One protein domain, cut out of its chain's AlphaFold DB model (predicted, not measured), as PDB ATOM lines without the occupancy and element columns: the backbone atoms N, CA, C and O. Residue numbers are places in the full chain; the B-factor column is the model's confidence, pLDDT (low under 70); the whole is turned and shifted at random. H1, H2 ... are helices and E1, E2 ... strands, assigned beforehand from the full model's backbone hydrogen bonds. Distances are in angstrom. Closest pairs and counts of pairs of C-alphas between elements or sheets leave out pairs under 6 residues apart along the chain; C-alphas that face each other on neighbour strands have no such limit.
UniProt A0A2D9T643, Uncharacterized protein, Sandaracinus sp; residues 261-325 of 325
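Overview. This is residues 261 to 325 of the 325 residues of an uncharacterized protein of Sandaracinus sp (UniProt A0A2D9T643). Little regular structure: hairpin E3-E4 with H1 packed on it, hairpin E1-E2 at one end, and a long arm, residues 304 to 325, after H2, folding back in a short antiparallel pairing of residues 319 to 320 with 323 to 324. The 65 printed residues run E1 E2 H1 E3 E4 H2, with two antiparallel two-stranded sheets; 23 are in named elements, class mixed. It is loose, radius of gyration of the C-alphas 13.7 A, spanning 39 by 25 by 17 A.

Along the chain. E3 is residues 291 to 293, 6.0 A; E4 296 to 298, 6.4 A; H1 279 to 285, 10.2 A; E1 266 to 268, 6.1 A; E2 271 to 273, 5.9 A; H2 300 to 303, 5.1 A. C-alpha 266 is at (485.755, 469.135, 288.515), C-alpha 303 at (476.312, 485.246, 285.859).

Arrangement. Hairpin E3 and E4 is antiparallel, N 293 and O 296 2.9 A apart. The closest C-alphas of H1 and E3, Glu 279 and Phe 291, are 4.9 A apart; of E2 and E4, Arg 273 and Tyr 296, 6.0 A; of E3 and H2, Phe 291 and Thr 300, 6.7 A. Hairpin E1 and E2 has N 268 and O 271 at 3.0 A. H1 has 2 of 3 O i to N i+4 pairs within hydrogen-bond range; H2 is too short for one. H1 and H2 are apart.

Size, cuts and confidence. The farthest C-alphas, Thr 261 and Ala 315, are 41.8 A apart. The printed part has no cut, its links between named elements are tight, and no printed residue is under 70 in pLDDT.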
ATOM      1  N   THR A 261     486.434 463.581 292.155       96.38
ATOM      2  CA  THR A 261     486.062 462.171 291.950       96.38
ATOM      3  C   THR A 261     484.557 461.914 292.002       96.38
ATOM      4  O   THR A 261     484.097 460.890 291.498       96.38
ATOM      5  N   GLN A 262     483.799 462.837 292.597       94.88
ATOM      6  CA  GLN A 262     482.336 462.803 292.647       94.88
ATOM      7  C   GLN A 262     481.713 463.450 291.406       94.88
ATOM      8  O   GLN A 262     480.539 463.237 291.116       94.88
ATOM      9  N   CYS A 263     482.510 464.196 290.643       93.69
ATOM     10  CA  CYS A 263     482.074 464.911 289.460       93.69
ATOM     11  C   CYS A 263     482.576 464.237 288.185       93.69
ATOM     12  O   CYS A 263     483.545 463.481 288.160       93.69
ATOM     13  N   ARG A 264     481.924 464.550 287.063       93.06
ATOM     14  CA  ARG A 264     482.429 464.128 285.749       93.06
ATOM     15  C   ARG A 264     483.765 464.798 285.409       93.06
ATOM     16  O   ARG A 264     484.578 464.184 284.719       93.06
ATOM     17  N   PHE A 265     483.946 466.048 285.834       93.81
ATOM     18  CA  PHE A 265     485.112 466.859 285.495       93.81
ATOM     19  C   PHE A 265     485.782 467.447 286.734       93.81
ATOM     20  O   PHE A 265     486.846 466.965 287.104       93.81
ATOM     21  N   ALA A 266     485.179 468.460 287.359       94.88
ATOM     22  CA  ALA A 266     485.755 469.135 288.515       94.88
ATOM     23  C   ALA A 266     484.676 469.490 289.538       94.88
ATOM     24  O   ALA A 266     483.537 469.781 289.167       94.88
ATOM     25  N   CYS A 267     485.057 469.461 290.807       95.19
ATOM     26  CA  CYS A 267     484.275 469.963 291.918       95.19
ATOM     27  C   CYS A 267     484.787 471.352 292.287       95.19
ATOM     28  O   CYS A 267     485.904 471.485 292.786       95.19
ATOM     29  N   ILE A 268     483.988 472.381 292.019       93.38
ATOM     30  CA  ILE A 268     484.353 473.778 292.266       93.38
ATOM     31  C   ILE A 268     483.280 474.374 293.168       93.38
ATOM     32  O   ILE A 268     482.107 474.380 292.797       93.38
ATOM     33  N   ASP A 269     483.689 474.812 294.358       88.12
ATOM     34  CA  ASP A 269     482.818 475.405 295.384       88.12
ATOM     35  C   ASP A 269     481.590 474.538 295.709       88.12
ATOM     36  O   ASP A 269     480.452 474.993 295.830       88.12
ATOM     37  N   GLY A 270     481.818 473.226 295.787       89.75
ATOM     38  CA  GLY A 270     480.769 472.252 296.067       89.75
ATOM     39  C   GLY A 270     479.845 471.948 294.890       89.75
ATOM     40  O   GLY A 270     478.956 471.122 295.035       89.75
ATOM     41  N   VAL A 271     480.058 472.527 293.708       91.25
ATOM     42  CA  VAL A 271     479.246 472.256 292.514       91.25
ATOM     43  C   VAL A 271     480.071 471.512 291.471       91.25
ATOM     44  O   VAL A 271     481.206 471.879 291.156       91.25
ATOM     45  N   CYS A 272     479.496 470.470 290.871       92.88
ATOM     46  CA  CYS A 272     480.131 469.795 289.746       92.88
ATOM     47  C   CYS A 272     480.110 470.684 288.497       92.88
ATOM     48  O   CYS A 272     479.076 470.861 287.852       92.88
ATOM     49  N   ARG A 273     481.276 471.210 288.119       93.19
ATOM     50  CA  ARG A 273     481.439 472.128 286.990       93.19
ATOM     51  C   ARG A 273     482.015 471.441 285.761       93.19
ATOM     52  O   ARG A 273     482.822 470.516 285.852       93.19
ATOM     53  N   THR A 274     481.623 471.939 284.588       95.25
ATOM     54  CA  THR A 274     482.215 471.550 283.301       95.25
ATOM     55  C   THR A 274     483.203 472.628 282.852       95.25
ATOM     56  O   THR A 274     482.788 473.781 282.763       95.25
ATOM     57  N   PRO A 275     484.479 472.298 282.583       95.81
ATOM     58  CA  PRO A 275     485.450 473.260 282.068       95.81
ATOM     59  C   PRO A 275     485.043 473.822 280.703       95.81
ATOM     60  O   PRO A 275     484.434 473.112 279.901       95.81
ATOM     61  N   CYS A 276     485.429 475.063 280.428       96.25
ATOM     62  CA  CYS A 276     485.197 475.735 279.153       96.25
ATOM     63  C   CYS A 276     486.307 476.733 278.825       96.25
ATOM     64  O   CYS A 276     486.888 477.354 279.714       96.25
ATOM     65  N   ASP A 277     486.535 476.939 277.529       96.69
ATOM     66  CA  ASP A 277     487.366 478.037 277.027       96.69
ATOM     67  C   ASP A 277     486.519 479.234 276.547       96.69
ATOM     68  O   ASP A 277     487.025 480.348 276.386       96.69
ATOM     69  N   ASN A 278     485.236 479.010 276.246       94.88
ATOM     70  CA  ASN A 278     484.307 480.007 275.708       94.88
ATOM     71  C   ASN A 278     482.835 479.595 275.919       94.88
ATOM     72  O   ASN A 278     482.525 478.448 276.228       94.88
ATOM     73  N   GLU A 279     481.918 480.544 275.719       94.00
ATOM     74  CA  GLU A 279     480.469 480.370 275.931       94.00
ATOM     75  C   GLU A 279     479.829 479.342 274.974       94.00
ATOM     76  O   GLU A 279     478.901 478.627 275.360       94.00
ATOM     77  N   ASP A 280     480.351 479.205 273.745       93.88
ATOM     78  CA  ASP A 280     479.830 478.258 272.747       93.88
ATOM     79  C   ASP A 280     480.018 476.793 273.178       93.88
ATOM     80  O   ASP A 280     479.287 475.913 272.715       93.88
ATOM     81  N   GLU A 281     481.006 476.506 274.029       94.94
ATOM     82  CA  GLU A 281     481.214 475.174 274.602       94.94
ATOM     83  C   GLU A 281     480.147 474.847 275.642       94.94
ATOM     84  O   GLU A 281     479.574 473.758 275.595       94.94
ATOM     85  N   CYS A 282     479.811 475.801 276.510       94.19
ATOM     86  CA  CYS A 282     478.801 475.616 277.549       94.19
ATOM     87  C   CYS A 282     477.406 475.402 276.966       94.19
ATOM     88  O   CYS A 282     476.729 474.448 277.346       94.19
ATOM     89  N   ALA A 283     477.042 476.168 275.935       91.00
ATOM     90  CA  ALA A 283     475.758 476.013 275.254       91.00
ATOM     91  C   ALA A 283     475.585 474.636 274.570       91.00
ATOM     92  O   ALA A 283     474.470 474.247 274.217       91.00
ATOM     93  N   ARG A 284     476.679 473.889 274.345       91.06
ATOM     94  CA  ARG A 284     476.645 472.503 273.836       91.06
ATOM     95  C   ARG A 284     476.520 471.459 274.940       91.06
ATOM     96  O   ARG A 284     476.158 470.326 274.626       91.06
ATOM     97  N   VAL A 285     476.865 471.809 276.178       88.69
ATOM     98  CA  VAL A 285     476.702 470.947 277.354       88.69
ATOM     99  C   VAL A 285     475.232 470.918 277.747       88.69
ATOM    100  O   VAL A 285     474.638 469.843 277.774       88.69
ATOM    101  N   ASP A 286     474.654 472.095 277.981       88.38
ATOM    102  CA  ASP A 286     473.232 472.287 278.243       88.38
ATOM    103  C   ASP A 286     472.812 473.706 277.829       88.38
ATOM    104  O   ASP A 286     473.603 474.645 277.898       88.38
ATOM    105  N   VAL A 287     471.551 473.881 277.430       87.38
ATOM    106  CA  VAL A 287     470.986 475.198 277.099       87.38
ATOM    107  C   VAL A 287     470.940 476.137 278.309       87.38
ATOM    108  O   VAL A 287     470.906 477.353 278.134       87.38
ATOM    109  N   GLN A 288     470.938 475.592 279.526       86.31
ATOM    110  CA  GLN A 288     470.962 476.367 280.764       86.31
ATOM    111  C   GLN A 288     472.328 477.024 281.015       86.31
ATOM    112  O   GLN A 288     472.371 478.086 281.634       86.31
ATOM    113  N   PHE A 289     473.426 476.446 280.511       90.94
ATOM    114  CA  PHE A 289     474.783 476.963 280.695       90.94
ATOM    115  C   PHE A 289     475.202 477.829 279.507       90.94
ATOM    116  O   PHE A 289     475.725 477.346 278.506       90.94
ATOM    117  N   THR A 290     474.971 479.133 279.611       91.69
ATOM    118  CA  THR A 290     475.252 480.087 278.526       91.69
ATOM    119  C   THR A 290     476.530 480.890 278.734       91.69
ATOM    120  O   THR A 290     476.919 481.624 277.832       91.69
ATOM    121  N   PHE A 291     477.175 480.775 279.898       93.62
ATOM    122  CA  PHE A 291     478.361 481.553 280.249       93.62
ATOM    123  C   PHE A 291     479.549 480.655 280.576       93.62
ATOM    124  O   PHE A 291     479.390 479.587 281.166       93.62
ATOM    125  N   CYS A 292     480.743 481.123 280.216       94.94
ATOM    126  CA  CYS A 292     482.006 480.558 280.672       94.94
ATOM    127  C   CYS A 292     482.630 481.519 281.690       94.94
ATOM    128  O   CYS A 292     483.226 482.530 281.312       94.94
ATOM    129  N   LEU A 293     482.443 481.233 282.979       92.38
ATOM    130  CA  LEU A 293     482.938 482.044 284.089       92.38
ATOM    131  C   LEU A 293     484.122 481.336 284.733       92.38
ATOM    132  O   LEU A 293     484.030 480.171 285.101       92.38
ATOM    133  N   GLU A 294     485.253 482.033 284.822       93.00
ATOM    134  CA  GLU A 294     486.467 481.517 285.473       93.00
ATOM    135  C   GLU A 294     486.945 480.154 284.926       93.00
ATOM    136  O   GLU A 294     487.578 479.366 285.622       93.00
ATOM    137  N   GLY A 295     486.670 479.888 283.642       95.25
ATOM    138  CA  GLY A 295     487.027 478.635 282.968       95.25
ATOM    139  C   GLY A 295     486.038 477.489 283.189       95.25
ATOM    140  O   GLY A 295     486.339 476.354 282.819       95.25
ATOM    141  N   TYR A 296     484.864 477.766 283.762       95.75
ATOM    142  CA  TYR A 296     483.812 476.788 284.013       95.75
ATOM    143  C   TYR A 296     482.439 477.265 283.535       95.75
ATOM    144  O   TYR A 296     482.108 478.451 283.551       95.75
ATOM    145  N   CYS A 297     481.618 476.317 283.094       95.62
ATOM    146  CA  CYS A 297     480.270 476.597 282.633       95.62
ATOM    147  C   CYS A 297     479.355 477.015 283.784       95.62
ATOM    148  O   CYS A 297     479.267 476.336 284.812       95.62
ATOM    149  N   ALA A 298     478.646 478.116 283.560       92.94
ATOM    150  CA  ALA A 298     477.709 478.717 284.492       92.94
ATOM    151  C   ALA A 298     476.403 479.088 283.781       92.94
ATOM    152  O   ALA A 298     476.356 479.339 282.568       92.94
ATOM    153  N   THR A 299     475.322 479.083 284.549       91.31
ATOM    154  CA  THR A 299     474.000 479.493 284.092       91.31
ATOM    155  C   THR A 299     473.913 481.007 283.941       91.31
ATOM    156  O   THR A 299     474.764 481.759 284.420       91.31
ATOM    157  N   THR A 300     472.860 481.485 283.272       90.12
ATOM    158  CA  THR A 300     472.577 482.928 283.234       90.12
ATOM    159  C   THR A 300     472.412 483.507 284.636       90.12
ATOM    160  O   THR A 300     472.957 484.568 284.916       90.12
ATOM    161  N   ASN A 301     471.725 482.791 285.523       90.69
ATOM    162  CA  ASN A 301     471.407 483.288 286.854       90.69
ATOM    163  C   ASN A 301     472.653 483.389 287.741       90.69
ATOM    164  O   ASN A 301     472.800 484.356 288.479       90.69
ATOM    165  N   GLU A 302     473.605 482.468 287.585       90.25
ATOM    166  CA  GLU A 302     474.921 482.553 288.231       90.25
ATOM    167  C   GLU A 302     475.741 483.751 287.731       90.25
ATOM    168  O   GLU A 302     476.447 484.390 288.507       90.25
ATOM    169  N   ALA A 303     475.615 484.102 286.448       87.44
ATOM    170  CA  ALA A 303     476.312 485.246 285.859       87.44
ATOM    171  C   ALA A 303     475.673 486.604 286.200       87.44
ATOM    172  O   ALA A 303     476.352 487.631 286.151       87.44
ATOM    173  N   THR A 304     474.372 486.630 286.503       85.56
ATOM    174  CA  THR A 304     473.594 487.866 286.693       85.56
ATOM    175  C   THR A 304     472.830 487.895 288.014       85.56
ATOM    176  O   THR A 304     471.760 488.490 288.080       85.56
ATOM    177  N   SER A 305     473.338 487.213 289.038       87.19
ATOM    178  CA  SER A 305     472.644 487.055 290.315       87.19
ATOM    179  C   SER A 305     472.380 488.391 291.013       87.19
ATOM    180  O   SER A 305     473.287 489.211 291.154       87.19
ATOM    181  N   ASP A 306     471.155 488.550 291.513       85.38
ATOM    182  CA  ASP A 306     470.676 489.729 292.239       85.38
ATOM    183  C   ASP A 306     470.551 489.491 293.755       85.38
ATOM    184  O   ASP A 306     470.497 490.456 294.515       85.38
ATOM    185  N   CYS A 307     470.480 488.231 294.202       88.62
ATOM    186  CA  CYS A 307     470.236 487.874 295.602       88.62
ATOM    187  C   CYS A 307     470.889 486.545 296.000       88.62
ATOM    188  O   CYS A 307     471.164 485.691 295.151       88.62
ATOM    189  N   ALA A 308     471.116 486.385 297.300       84.06
ATOM    190  CA  ALA A 308     471.340 485.107 297.968       84.06
ATOM    191  C   ALA A 308     470.104 484.687 298.781       84.06
ATOM    192  O   ALA A 308     469.750 483.515 298.796       84.06
ATOM    193  N   THR A 309     469.407 485.647 299.397       85.00
ATOM    194  CA  THR A 309     468.146 485.413 300.123       85.00
ATOM    195  C   THR A 309     467.138 486.528 299.841       85.00
ATOM    196  O   THR A 309     467.487 487.572 299.281       85.00
ATOM    197  N   SER A 310     465.879 486.352 300.249       87.31
ATOM    198  CA  SER A 310     464.846 487.393 300.167       87.31
ATOM    199  C   SER A 310     465.214 488.691 300.898       87.31
ATOM    200  O   SER A 310     464.677 489.746 300.557       87.31
ATOM    201  N   ALA A 311     466.176 488.666 301.831       84.38
ATOM    202  CA  ALA A 311     466.705 489.868 302.477       84.38
ATOM    203  C   ALA A 311     467.439 490.812 301.502       84.38
ATOM    204  O   ALA A 311     467.447 492.027 301.714       84.38
ATOM    205  N   ASP A 312     468.000 490.282 300.413       86.62
ATOM    206  CA  ASP A 312     468.630 491.079 299.350       86.62
ATOM    207  C   ASP A 312     467.592 491.699 298.400       86.62
ATOM    208  O   ASP A 312     467.887 492.597 297.604       86.62
ATOM    209  N   CYS A 313     466.348 491.226 298.478       87.00
ATOM    210  CA  CYS A 313     465.273 491.620 297.594       87.00
ATOM    211  C   CYS A 313     464.426 492.761 298.170       87.00
ATOM    212  O   CYS A 313     464.350 493.031 299.367       87.00
ATOM    213  N   SER A 314     463.733 493.468 297.274       89.62
ATOM    214  CA  SER A 314     462.700 494.419 297.701       89.62
ATOM    215  C   SER A 314     461.565 493.690 298.425       89.62
ATOM    216  O   SER A 314     461.203 492.586 298.032       89.62
ATOM    217  N   ALA A 315     460.970 494.339 299.430       87.38
ATOM    218  CA  ALA A 315     459.960 493.738 300.302       87.38
ATOM    219  C   ALA A 315     458.855 492.973 299.545       87.38
ATOM    220  O   ALA A 315     458.227 493.517 298.630       87.38
ATOM    221  N   GLY A 316     458.591 491.739 299.990       83.56
ATOM    222  CA  GLY A 316     457.567 490.852 299.431       83.56
ATOM    223  C   GLY A 316     457.993 490.084 298.177       83.56
ATOM    224  O   GLY A 316     457.118 489.610 297.457       83.56
ATOM    225  N   ARG A 317     459.297 490.010 297.893       89.25
ATOM    226  CA  ARG A 317     459.878 489.194 296.821       89.25
ATOM    227  C   ARG A 317     460.745 488.099 297.421       89.25
ATOM    228  O   ARG A 317     461.392 488.331 298.438       89.25
ATOM    229  N   GLU A 318     460.768 486.959 296.755       90.75
ATOM    230  CA  GLU A 318     461.571 485.795 297.138       90.75
ATOM    231  C   GLU A 318     462.840 485.757 296.282       90.75
ATOM    232  O   GLU A 318     462.839 486.209 295.128       90.75
ATOM    233  N   CYS A 319     463.928 485.222 296.828       92.75
ATOM    234  CA  CYS A 319     465.108 484.894 296.048       92.75
ATOM    235  C   CYS A 319     464.956 483.486 295.479       92.75
ATOM    236  O   CYS A 319     465.030 482.493 296.199       92.75
ATOM    237  N   ILE A 320     464.734 483.403 294.167       93.62
ATOM    238  CA  ILE A 320     464.552 482.136 293.462       93.62
ATOM    239  C   ILE A 320     465.666 482.002 292.438       93.62
ATOM    240  O   ILE A 320     465.706 482.770 291.473       93.62
ATOM    241  N   ASP A 321     466.539 481.013 292.632       93.31
ATOM    242  CA  ASP A 321     467.680 480.739 291.752       93.31
ATOM    243  C   ASP A 321     468.522 482.000 291.487       93.31
ATOM    244  O   ASP A 321     468.744 482.398 290.345       93.31
ATOM    245  N   GLY A 322     468.899 482.701 292.559       91.50
ATOM    246  CA  GLY A 322     469.707 483.916 292.501       91.50
ATOM    247  C   GLY A 322     469.019 485.145 291.900       91.50
ATOM    248  O   GLY A 322     469.706 486.137 291.650       91.50
ATOM    249  N   ILE A 323     467.702 485.109 291.655       92.19
ATOM    250  CA  ILE A 323     466.916 486.223 291.104       92.19
ATOM    251  C   ILE A 323     465.782 486.603 292.058       92.19
ATOM    252  O   ILE A 323     464.971 485.762 292.440       92.19
ATOM    253  N   CYS A 324     465.642 487.899 292.347       92.25
ATOM    254  CA  CYS A 324     464.488 488.418 293.080       92.25
ATOM    255  C   CYS A 324     463.215 488.330 292.229       92.25
ATOM    256  O   CYS A 324     463.094 489.029 291.206       92.25
ATOM    257  N   ARG A 325     462.237 487.523 292.648       90.06
ATOM    258  CA  ARG A 325     460.974 487.311 291.928       90.06
ATOM    259  C   ARG A 325     459.773 487.806 292.710       90.06
ATOM    260  O   ARG A 325     459.677 487.578 293.925       90.06
TER     261      ARG A 325